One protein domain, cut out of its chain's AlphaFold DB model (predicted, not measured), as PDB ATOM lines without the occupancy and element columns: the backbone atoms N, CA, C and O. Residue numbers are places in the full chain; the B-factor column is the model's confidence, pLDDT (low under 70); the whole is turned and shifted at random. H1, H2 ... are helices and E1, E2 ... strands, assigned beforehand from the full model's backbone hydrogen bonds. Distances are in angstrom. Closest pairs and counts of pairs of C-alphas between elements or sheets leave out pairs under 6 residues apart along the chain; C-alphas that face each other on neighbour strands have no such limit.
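AT A GLANCE: This is residues 407 to 489 of the 1006 residues of an uncharacterized protein of Helobdella robusta (UniProt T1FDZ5). This model has little regular structure: loops, residues 407 to 446, fill one end, short helix H1 and hairpin E1-E2 the middle, and small hairpin E3-E4 the other end. The 83 printed residues hold H1, E1, E2, E3 and E4 in that order, in two antiparallel two-stranded sheets, mostly strand, with only 24 residues in named elements. It is only just loose, close to compact, with radius of gyration of the C-alphas 14.2 A and spans of 47 by 31 by 20 A.

HOW THE PARTS SIT: After residues 407 to 446, see H1, residues 447 to 450, too short for an O i to N i+4 pair; its one O i to N i+3 pair is within range. Its closest C-alphas to E1, residues 456 to 462, are Asn 448 and Cys 457, 5.5 A. E1 and E2, residues 465 to 471, form a hairpin at 152 degrees; N 458 and O 469 are within hydrogen-bond range, 2.8 A. E3, residues 476 to 478, and E4, residues 484 to 486, form another at 139 degrees, with N 477 and O 485 2.9 A apart.

IN THESE COORDINATES: Find C-alpha 447, where H1 begins, at (127.300, 118.977, 89.725); E1 spans 18.1 A, E2 18.0 A, and E4 ends at C-alpha 486, (145.276, 102.318, 91.419).

THE WHOLE: The farthest C-alphas, Asp 427 and Leu 489, are 48.2 A apart. The printed part has no cut. Residues 414 to 428 are among those under pLDDT 70.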
ATOM      1  N   GLN A 407     121.872 104.081  92.628       61.41
ATOM      2  CA  GLN A 407     120.753 104.781  93.265       61.41
ATOM      3  C   GLN A 407     121.140 105.031  94.730       61.41
ATOM      4  O   GLN A 407     121.813 104.185  95.326       61.41
ATOM      5  N   SER A 408     120.727 106.170  95.291       62.91
ATOM      6  CA  SER A 408     120.886 106.460  96.720       62.91
ATOM      7  C   SER A 408     119.891 105.661  97.553       62.91
ATOM      8  O   SER A 408     118.785 105.363  97.096       62.91
ATOM      9  N   VAL A 409     120.260 105.354  98.795       59.59
ATOM     10  CA  VAL A 409     119.319 104.812  99.789       59.59
ATOM     11  C   VAL A 409     118.472 105.861 100.511       59.59
ATOM     12  O   VAL A 409     117.598 105.489 101.295       59.59
ATOM     13  N   TYR A 410     118.687 107.154 100.262       62.78
ATOM     14  CA  TYR A 410     117.855 108.216 100.823       62.78
ATOM     15  C   TYR A 410     117.516 109.310  99.801       62.78
ATOM     16  O   TYR A 410     117.976 109.316  98.662       62.78
ATOM     17  N   ILE A 411     116.607 110.194 100.206       68.81
ATOM     18  CA  ILE A 411     115.942 111.164  99.336       68.81
ATOM     19  C   ILE A 411     116.681 112.508  99.410       68.81
ATOM     20  O   ILE A 411     116.697 113.153 100.459       68.81
ATOM     21  N   HIS A 412     117.258 112.963  98.295       73.06
ATOM     22  CA  HIS A 412     118.004 114.231  98.221       73.06
ATOM     23  C   HIS A 412     117.106 115.401  97.776       73.06
ATOM     24  O   HIS A 412     117.205 115.889  96.649       73.06
ATOM     25  N   CYS A 413     116.200 115.857  98.648       72.31
ATOM     26  CA  CYS A 413     115.408 117.077  98.409       72.31
ATOM     27  C   CYS A 413     116.264 118.351  98.552       72.31
ATOM     28  O   CYS A 413     117.167 118.399  99.382       72.31
ATOM     29  N   GLY A 414     115.930 119.431  97.837       65.00
ATOM     30  CA  GLY A 414     116.684 120.698  97.862       65.00
ATOM     31  C   GLY A 414     116.626 121.535  99.158       65.00
ATOM     32  O   GLY A 414     117.018 122.699  99.137       65.00
ATOM     33  N   ASN A 415     116.132 120.993 100.278       62.16
ATOM     34  CA  ASN A 415     116.018 121.704 101.558       62.16
ATOM     35  C   ASN A 415     117.120 121.259 102.535       62.16
ATOM     36  O   ASN A 415     117.347 120.070 102.723       62.16
ATOM     37  N   LYS A 416     117.792 122.216 103.191       52.12
ATOM     38  CA  LYS A 416     119.075 121.989 103.896       52.12
ATOM     39  C   LYS A 416     119.027 121.130 105.170       52.12
ATOM     40  O   LYS A 416     120.087 120.810 105.703       52.12
ATOM     41  N   ASN A 417     117.847 120.735 105.645       50.91
ATOM     42  CA  ASN A 417     117.711 119.848 106.800       50.91
ATOM     43  C   ASN A 417     117.497 118.409 106.319       50.91
ATOM     44  O   ASN A 417     116.390 118.046 105.923       50.91
ATOM     45  N   ILE A 418     118.555 117.594 106.380       52.16
ATOM     46  CA  ILE A 418     118.520 116.160 106.055       52.16
ATOM     47  C   ILE A 418     117.875 115.392 107.222       52.16
ATOM     48  O   ILE A 418     118.534 114.654 107.950       52.16
ATOM     49  N   GLU A 419     116.574 115.586 107.423       46.78
ATOM     50  CA  GLU A 419     115.766 114.696 108.253       46.78
ATOM     51  C   GLU A 419     115.192 113.578 107.373       46.78
ATOM     52  O   GLU A 419     114.536 113.849 106.369       46.78
ATOM     53  N   LEU A 420     115.365 112.315 107.773       51.44
ATOM     54  CA  LEU A 420     114.846 111.118 107.083       51.44
ATOM     55  C   LEU A 420     113.311 110.953 107.218       51.44
ATOM     56  O   LEU A 420     112.771 109.848 107.322       51.44
ATOM     57  N   LYS A 421     112.568 112.063 107.248       43.72
ATOM     58  CA  LYS A 421     111.130 112.098 107.529       43.72
ATOM     59  C   LYS A 421     110.302 111.745 106.291       43.72
ATOM     60  O   LYS A 421     109.736 112.610 105.633       43.72
ATOM     61  N   ARG A 422     110.115 110.426 106.148       44.94
ATOM     62  CA  ARG A 422     109.185 109.683 105.270       44.94
ATOM     63  C   ARG A 422     109.676 109.410 103.847       44.94
ATOM     64  O   ARG A 422     110.213 110.267 103.160       44.94
ATOM     65  N   LEU A 423     109.330 108.209 103.378       45.50
ATOM     66  CA  LEU A 423     109.405 107.739 101.987       45.50
ATOM     67  C   LEU A 423     108.299 108.368 101.105       45.50
ATOM     68  O   LEU A 423     107.637 107.693 100.316       45.50
ATOM     69  N   THR A 424     108.052 109.663 101.275       51.22
ATOM     70  CA  THR A 424     107.185 110.467 100.406       51.22
ATOM     71  C   THR A 424     108.036 111.187  99.365       51.22
ATOM     72  O   THR A 424     109.217 111.440  99.588       51.22
ATOM     73  N   ARG A 425     107.455 111.510  98.202       56.97
ATOM     74  CA  ARG A 425     108.141 112.353  97.206       56.97
ATOM     75  C   ARG A 425     108.522 113.690  97.845       56.97
ATOM     76  O   ARG A 425     107.775 114.178  98.688       56.97
ATOM     77  N   CYS A 426     109.623 114.296  97.407       58.72
ATOM     78  CA  CYS A 426     109.934 115.668  97.796       58.72
ATOM     79  C   CYS A 426     108.796 116.613  97.375       58.72
ATOM     80  O   CYS A 426     108.397 116.617  96.211       58.72
ATOM     81  N   ASP A 427     108.331 117.455  98.301       61.25
ATOM     82  CA  ASP A 427     107.374 118.539  98.014       61.25
ATOM     83  C   ASP A 427     108.008 119.691  97.197       61.25
ATOM     84  O   ASP A 427     107.326 120.606  96.739       61.25
ATOM     85  N   ILE A 428     109.334 119.651  97.030       63.09
ATOM     86  CA  ILE A 428     110.193 120.622  96.341       63.09
ATOM     87  C   ILE A 428     111.092 119.849  95.354       63.09
ATOM     88  O   ILE A 428     111.238 118.633  95.461       63.09
ATOM     89  N   ALA A 429     111.699 120.537  94.385       76.31
ATOM     90  CA  ALA A 429     112.695 119.949  93.490       76.31
ATOM     91  C   ALA A 429     113.854 119.245  94.237       76.31
ATOM     92  O   ALA A 429     114.155 119.535  95.402       76.31
ATOM     93  N   CYS A 430     114.515 118.324  93.535       79.62
ATOM     94  CA  CYS A 430     115.717 117.652  94.023       79.62
ATOM     95  C   CYS A 430     116.860 118.641  94.281       79.62
ATOM     96  O   CYS A 430     116.916 119.711  93.675       79.62
ATOM     97  N   GLY A 431     117.770 118.268  95.181       78.75
ATOM     98  CA  GLY A 431     119.022 118.986  95.386       78.75
ATOM     99  C   GLY A 431     119.946 118.895  94.170       78.75
ATOM    100  O   GLY A 431     119.794 118.024  93.310       78.75
ATOM    101  N   ASP A 432     120.920 119.798  94.112       83.31
ATOM    102  CA  ASP A 432     121.884 119.880  93.016       83.31
ATOM    103  C   ASP A 432     122.623 118.548  92.785       83.31
ATOM    104  O   ASP A 432     123.189 117.955  93.705       83.31
ATOM    105  N   GLY A 433     122.601 118.065  91.538       84.00
ATOM    106  CA  GLY A 433     123.160 116.762  91.156       84.00
ATOM    107  C   GLY A 433     122.245 115.554  91.399       84.00
ATOM    108  O   GLY A 433     122.695 114.421  91.221       84.00
ATOM    109  N   TRP A 434     120.970 115.756  91.757       84.56
ATOM    110  CA  TRP A 434     120.002 114.683  92.016       84.56
ATOM    111  C   TRP A 434     118.724 114.788  91.177       84.56
ATOM    112  O   TRP A 434     118.309 115.854  90.734       84.56
ATOM    113  N   SER A 435     118.095 113.639  90.934       84.31
ATOM    114  CA  SER A 435     116.976 113.470  90.005       84.31
ATOM    115  C   SER A 435     116.128 112.236  90.338       84.31
ATOM    116  O   SER A 435     116.485 111.407  91.177       84.31
ATOM    117  N   GLY A 436     114.996 112.089  89.644       77.06
ATOM    118  CA  GLY A 436     114.034 111.006  89.863       77.06
ATOM    119  C   GLY A 436     112.867 111.424  90.760       77.06
ATOM    120  O   GLY A 436     112.898 112.460  91.413       77.06
ATOM    121  N   ALA A 437     111.805 110.614  90.781       73.25
ATOM    122  CA  ALA A 437     110.574 110.937  91.513       73.25
ATOM    123  C   ALA A 437     110.740 110.939  93.047       73.25
ATOM    124  O   ALA A 437     109.856 111.430  93.748       73.25
ATOM    125  N   PHE A 438     111.851 110.392  93.548       71.19
ATOM    126  CA  PHE A 438     112.246 110.388  94.956       71.19
ATOM    127  C   PHE A 438     113.648 110.989  95.152       71.19
ATOM    128  O   PHE A 438     114.274 110.742  96.173       71.19
ATOM    129  N   CYS A 439     114.161 111.745  94.169       75.94
ATOM    130  CA  CYS A 439     115.513 112.319  94.194       75.94
ATOM    131  C   CYS A 439     116.606 111.289  94.551       75.94
ATOM    132  O   CYS A 439     117.574 111.589  95.244       75.94
ATOM    133  N   ASP A 440     116.399 110.058  94.075       72.12
ATOM    134  CA  ASP A 440     117.138 108.836  94.392       72.12
ATOM    135  C   ASP A 440     118.253 108.527  93.376       72.12
ATOM    136  O   ASP A 440     118.980 107.544  93.517       72.12
ATOM    137  N   LYS A 441     118.380 109.338  92.318       78.44
ATOM    138  CA  LYS A 441     119.262 109.087  91.165       78.44
ATOM    139  C   LYS A 441     120.173 110.274  90.933       78.44
ATOM    140  O   LYS A 441     119.716 111.414  90.921       78.44
ATOM    141  N   ARG A 442     121.449 110.008  90.691       84.88
ATOM    142  CA  ARG A 442     122.451 111.049  90.468       84.88
ATOM    143  C   ARG A 442     122.299 111.592  89.052       84.88
ATOM    144  O   ARG A 442     122.387 110.839  88.082       84.88
ATOM    145  N   ASP A 443     122.063 112.892  88.931       88.25
ATOM    146  CA  ASP A 443     122.100 113.565  87.639       88.25
ATOM    147  C   ASP A 443     123.557 113.839  87.264       88.25
ATOM    148  O   ASP A 443     124.139 114.847  87.650       88.25
ATOM    149  N   CYS A 444     124.166 112.939  86.491       89.44
ATOM    150  CA  CYS A 444     125.545 113.123  86.044       89.44
ATOM    151  C   CYS A 444     125.756 114.353  85.133       89.44
ATOM    152  O   CYS A 444     126.907 114.691  84.867       89.44
ATOM    153  N   ALA A 445     124.698 115.020  84.646       89.19
ATOM    154  CA  ALA A 445     124.815 116.269  83.892       89.19
ATOM    155  C   ALA A 445     124.898 117.520  84.793       89.19
ATOM    156  O   ALA A 445     125.350 118.567  84.328       89.19
ATOM    157  N   ALA A 446     124.515 117.420  86.070       87.50
ATOM    158  CA  ALA A 446     124.542 118.511  87.043       87.50
ATOM    159  C   ALA A 446     125.502 118.185  88.200       87.50
ATOM    160  O   ALA A 446     125.431 117.108  88.781       87.50
ATOM    161  N   TYR A 447     126.409 119.104  88.553       86.69
ATOM    162  CA  TYR A 447     127.300 118.977  89.725       86.69
ATOM    163  C   TYR A 447     128.002 117.606  89.871       86.69
ATOM    164  O   TYR A 447     128.160 117.089  90.978       86.69
ATOM    165  N   ASN A 448     128.390 116.989  88.744       87.62
ATOM    166  CA  ASN A 448     128.981 115.644  88.695       87.62
ATOM    167  C   ASN A 448     128.168 114.604  89.502       87.62
ATOM    168  O   ASN A 448     128.737 113.792  90.231       87.62
ATOM    169  N   GLY A 449     126.830 114.674  89.463       85.25
ATOM    170  CA  GLY A 449     125.933 113.793  90.220       85.25
ATOM    171  C   GLY A 449     126.208 113.742  91.726       85.25
ATOM    172  O   GLY A 449     126.016 112.696  92.349       85.25
ATOM    173  N   HIS A 450     126.753 114.824  92.294       82.06
ATOM    174  CA  HIS A 450     127.227 114.915  93.676       82.06
ATOM    175  C   HIS A 450     128.236 113.806  94.068       82.06
ATOM    176  O   HIS A 450     128.197 113.264  95.178       82.06
ATOM    177  N   CYS A 451     129.124 113.423  93.141       81.69
ATOM    178  CA  CYS A 451     130.202 112.450  93.369       81.69
ATOM    179  C   CYS A 451     131.483 113.052  93.989       81.69
ATOM    180  O   CYS A 451     132.407 112.303  94.295       81.69
ATOM    181  N   GLY A 452     131.554 114.376  94.168       80.94
ATOM    182  CA  GLY A 452     132.781 115.087  94.552       80.94
ATOM    183  C   GLY A 452     133.769 115.252  93.389       80.94
ATOM    184  O   GLY A 452     133.435 114.965  92.238       80.94
ATOM    185  N   ASP A 453     134.985 115.714  93.689       81.62
ATOM    186  CA  ASP A 453     135.979 116.104  92.671       81.62
ATOM    187  C   ASP A 453     136.888 114.949  92.201       81.62
ATOM    188  O   ASP A 453     137.537 115.045  91.159       81.62
ATOM    189  N   HIS A 454     136.952 113.846  92.955       80.75
ATOM    190  CA  HIS A 454     137.867 112.720  92.690       80.75
ATOM    191  C   HIS A 454     137.221 111.535  91.948       80.75
ATOM    192  O   HIS A 454     137.924 110.706  91.367       80.75
ATOM    193  N   LEU A 455     135.888 111.462  91.932       85.44
ATOM    194  CA  LEU A 455     135.093 110.420  91.273       85.44
ATOM    195  C   LEU A 455     134.354 110.993  90.062       85.44
ATOM    196  O   LEU A 455     133.988 112.160  90.049       85.44
ATOM    197  N   ASN A 456     134.059 110.166  89.060       88.69
ATOM    198  CA  ASN A 456     133.257 110.561  87.902       88.69
ATOM    199  C   ASN A 456     131.862 109.932  87.978       88.69
ATOM    200  O   ASN A 456     131.740 108.704  88.053       88.69
ATOM    201  N   CYS A 457     130.812 110.748  87.873       88.38
ATOM    202  CA  CYS A 457     129.456 110.249  87.680       88.38
ATOM    203  C   CYS A 457     129.309 109.650  86.278       88.38
ATOM    204  O   CYS A 457     129.572 110.304  85.267       88.38
ATOM    205  N   ASN A 458     128.882 108.394  86.203       86.94
ATOM    206  CA  ASN A 458     128.682 107.678  84.954       86.94
ATOM    207  C   ASN A 458     127.272 107.095  84.884       86.94
ATOM    208  O   ASN A 458     126.829 106.397  85.791       86.94
ATOM    209  N   VAL A 459     126.585 107.320  83.762       84.88
ATOM    210  CA  VAL A 459     125.327 106.627  83.463       84.88
ATOM    211  C   VAL A 459     125.637 105.350  82.683       84.88
ATOM    212  O   VAL A 459     126.204 105.399  81.591       84.88
ATOM    213  N   VAL A 460     125.257 104.200  83.237       78.31
ATOM    214  CA  VAL A 460     125.439 102.869  82.635       78.31
ATOM    215  C   VAL A 460     124.085 102.191  82.429       78.31
ATOM    216  O   VAL A 460     123.173 102.349  83.239       78.31
ATOM    217  N   LYS A 461     123.927 101.440  81.331       76.19
ATOM    218  CA  LYS A 461     122.666 100.761  80.994       76.19
ATOM    219  C   LYS A 461     122.816  99.247  81.119       76.19
ATOM    220  O   LYS A 461     123.506  98.623  80.317       76.19
ATOM    221  N   LEU A 462     122.146  98.664  82.110       67.81
ATOM    222  CA  LEU A 462     122.235  97.252  82.486       67.81
ATOM    223  C   LEU A 462     120.825  96.655  82.547       67.81
ATOM    224  O   LEU A 462     119.935  97.222  83.175       67.81
ATOM    225  N   ILE A 463     120.609  95.520  81.871       66.06
ATOM    226  CA  ILE A 463     119.317  94.800  81.838       66.06
ATOM    227  C   ILE A 463     118.145  95.758  81.497       66.06
ATOM    228  O   ILE A 463     117.112  95.817  82.160       66.06
ATOM    229  N   GLY A 464     118.353  96.610  80.487       65.12
ATOM    230  CA  GLY A 464     117.388  97.621  80.030       65.12
ATOM    231  C   GLY A 464     117.247  98.875  80.910       65.12
ATOM    232  O   GLY A 464     116.870  99.922  80.378       65.12
ATOM    233  N   LYS A 465     117.592  98.811  82.202       70.00
ATOM    234  CA  LYS A 465     117.553  99.928  83.163       70.00
ATOM    235  C   LYS A 465     118.814 100.797  83.060       70.00
ATOM    236  O   LYS A 465     119.884 100.298  82.717       70.00
ATOM    237  N   SER A 466     118.693 102.084  83.380       75.62
ATOM    238  CA  SER A 466     119.835 103.003  83.517       75.62
ATOM    239  C   SER A 466     120.152 103.237  84.994       75.62
ATOM    240  O   SER A 466     119.236 103.476  85.780       75.62
ATOM    241  N   TYR A 467     121.437 103.203  85.337       75.81
ATOM    242  CA  TYR A 467     121.993 103.401  86.677       75.81
ATOM    243  C   TYR A 467     123.017 104.541  86.640       75.81
ATOM    244  O   TYR A 467     123.724 104.683  85.642       75.81
ATOM    245  N   SER A 468     123.107 105.335  87.709       81.44
ATOM    246  CA  SER A 468     124.008 106.492  87.821       81.44
ATOM    247  C   SER A 468     125.056 106.248  88.915       81.44
ATOM    248  O   SER A 468     124.760 106.414  90.098       81.44
ATOM    249  N   GLU A 469     126.254 105.800  88.533       82.00
ATOM    250  CA  GLU A 469     127.328 105.350  89.435       82.00
ATOM    251  C   GLU A 469     128.410 106.429  89.657       82.00
ATOM    252  O   GLU A 469     128.851 107.064  88.700       82.00
ATOM    253  N   CYS A 470     128.889 106.611  90.895       84.00
ATOM    254  CA  CYS A 470     130.113 107.379  91.182       84.00
ATOM    255  C   CYS A 470     131.317 106.437  91.171       84.00
ATOM    256  O   CYS A 470     131.439 105.584  92.053       84.00
ATOM    257  N   VAL A 471     132.199 106.576  90.179       86.75
ATOM    258  CA  VAL A 471     133.277 105.609  89.923       86.75
ATOM    259  C   VAL A 471     134.586 106.279  89.529       86.75
ATOM    260  O   VAL A 471     134.615 107.374  88.966       86.75
ATOM    261  N   CYS A 472     135.687 105.598  89.828       87.88
ATOM    262  CA  CYS A 472     137.023 106.085  89.523       87.88
ATOM    263  C   CYS A 472     137.341 106.061  88.014       87.88
ATOM    264  O   CYS A 472     136.676 105.359  87.242       87.88
ATOM    265  N   PRO A 473     138.369 106.816  87.579       83.81
ATOM    266  CA  PRO A 473     138.935 106.702  86.237       83.81
ATOM    267  C   PRO A 473     139.357 105.267  85.878       83.81
ATOM    268  O   PRO A 473     139.577 104.421  86.745       83.81
ATOM    269  N   TYR A 474     139.517 104.995  84.581       81.19
ATOM    270  CA  TYR A 474     139.986 103.694  84.094       81.19
ATOM    271  C   TYR A 474     141.333 103.305  84.733       81.19
ATOM    272  O   TYR A 474     142.254 104.116  84.778       81.19
ATOM    273  N   GLY A 475     141.450 102.055  85.197       76.75
ATOM    274  CA  GLY A 475     142.640 101.535  85.885       76.75
ATOM    275  C   GLY A 475     142.657 101.751  87.405       76.75
ATOM    276  O   GLY A 475     143.491 101.155  88.081       76.75
ATOM    277  N   LYS A 476     141.720 102.537  87.949       86.81
ATOM    278  CA  LYS A 476     141.563 102.795  89.388       86.81
ATOM    279  C   LYS A 476     140.319 102.106  89.960       86.81
ATOM    280  O   LYS A 476     139.352 101.859  89.237       86.81
ATOM    281  N   TYR A 477     140.335 101.829  91.262       84.44
ATOM    282  CA  TYR A 477     139.180 101.354  92.034       84.44
ATOM    283  C   TYR A 477     138.800 102.376  93.112       84.44
ATOM    284  O   TYR A 477     139.618 103.213  93.493       84.44
ATOM    285  N   ARG A 478     137.551 102.323  93.589       81.31
ATOM    286  CA  ARG A 478     137.064 103.215  94.653       81.31
ATOM    287  C   ARG A 478     137.350 102.615  96.033       81.31
ATOM    288  O   ARG A 478     136.919 101.495  96.299       81.31
ATOM    289  N   THR A 479     138.018 103.354  96.914       73.19
ATOM    290  CA  THR A 479     138.235 102.958  98.320       73.19
ATOM    291  C   THR A 479     136.966 103.163  99.161       73.19
ATOM    292  O   THR A 479     136.008 103.802  98.716       73.19
ATOM    293  N   VAL A 480     136.930 102.664 100.404       60.34
ATOM    294  CA  VAL A 480     135.811 102.956 101.329       60.34
ATOM    295  C   VAL A 480     135.794 104.401 101.834       60.34
ATOM    296  O   VAL A 480     134.748 104.882 102.251       60.34
ATOM    297  N   GLN A 481     136.907 105.122 101.702       63.66
ATOM    298  CA  GLN A 481     137.008 106.573 101.876       63.66
ATOM    299  C   GLN A 481     136.466 107.354 100.658       63.66
ATOM    300  O   GLN A 481     136.497 108.579 100.653       63.66
ATOM    301  N   TRP A 482     135.965 106.658  99.625       69.88
ATOM    302  CA  TRP A 482     135.522 107.214  98.334       69.88
ATOM    303  C   TRP A 482     136.634 107.899  97.518       69.88
ATOM    304  O   TRP A 482     136.364 108.646  96.578       69.88
ATOM    305  N   GLU A 483     137.890 107.570  97.810       79.94
ATOM    306  CA  GLU A 483     139.058 107.982  97.031       79.94
ATOM    307  C   GLU A 483     139.349 106.991  95.887       79.94
ATOM    308  O   GLU A 483     138.715 105.936  95.778       79.94
ATOM    309  N   CYS A 484     140.303 107.327  95.012       84.56
ATOM    310  CA  CYS A 484     140.618 106.552  93.807       84.56
ATOM    311  C   CYS A 484     142.072 106.057  93.758       84.56
ATOM    312  O   CYS A 484     142.951 106.662  93.128       84.56
ATOM    313  N   GLU A 485     142.303 104.901  94.373       85.62
ATOM    314  CA  GLU A 485     143.568 104.169  94.306       85.62
ATOM    315  C   GLU A 485     143.726 103.411  92.979       85.62
ATOM    316  O   GLU A 485     142.753 103.064  92.305       85.62
ATOM    317  N   ASP A 486     144.974 103.175  92.570       84.38
ATOM    318  CA  ASP A 486     145.276 102.318  91.419       84.38
ATOM    319  C   ASP A 486     144.914 100.865  91.731       84.38
ATOM    320  O   ASP A 486     145.093 100.407  92.860       84.38
ATOM    321  N   LEU A 487     144.389 100.135  90.741       79.44
ATOM    322  CA  LEU A 487     144.042  98.726  90.923       79.44
ATOM    323  C   LEU A 487     145.255  97.946  91.451       79.44
ATOM    324  O   LEU A 487     146.303  97.945  90.793       79.44
ATOM    325  N   PRO A 488     145.137  97.264  92.606       73.75
ATOM    326  CA  PRO A 488     146.221  96.448  93.104       73.75
ATOM    327  C   PRO A 488     146.468  95.295  92.137       73.75
ATOM    328  O   PRO A 488     145.597  94.875  91.368       73.75
ATOM    329  N   LEU A 489     147.684  94.764  92.193       76.69
ATOM    330  CA  LEU A 489     148.039  93.594  91.407       76.69
ATOM    331  C   LEU A 489     147.181  92.383  91.793       76.69
ATOM    332  O   LEU A 489     146.482  92.351  92.804       76.69
TER     333      LEU A 489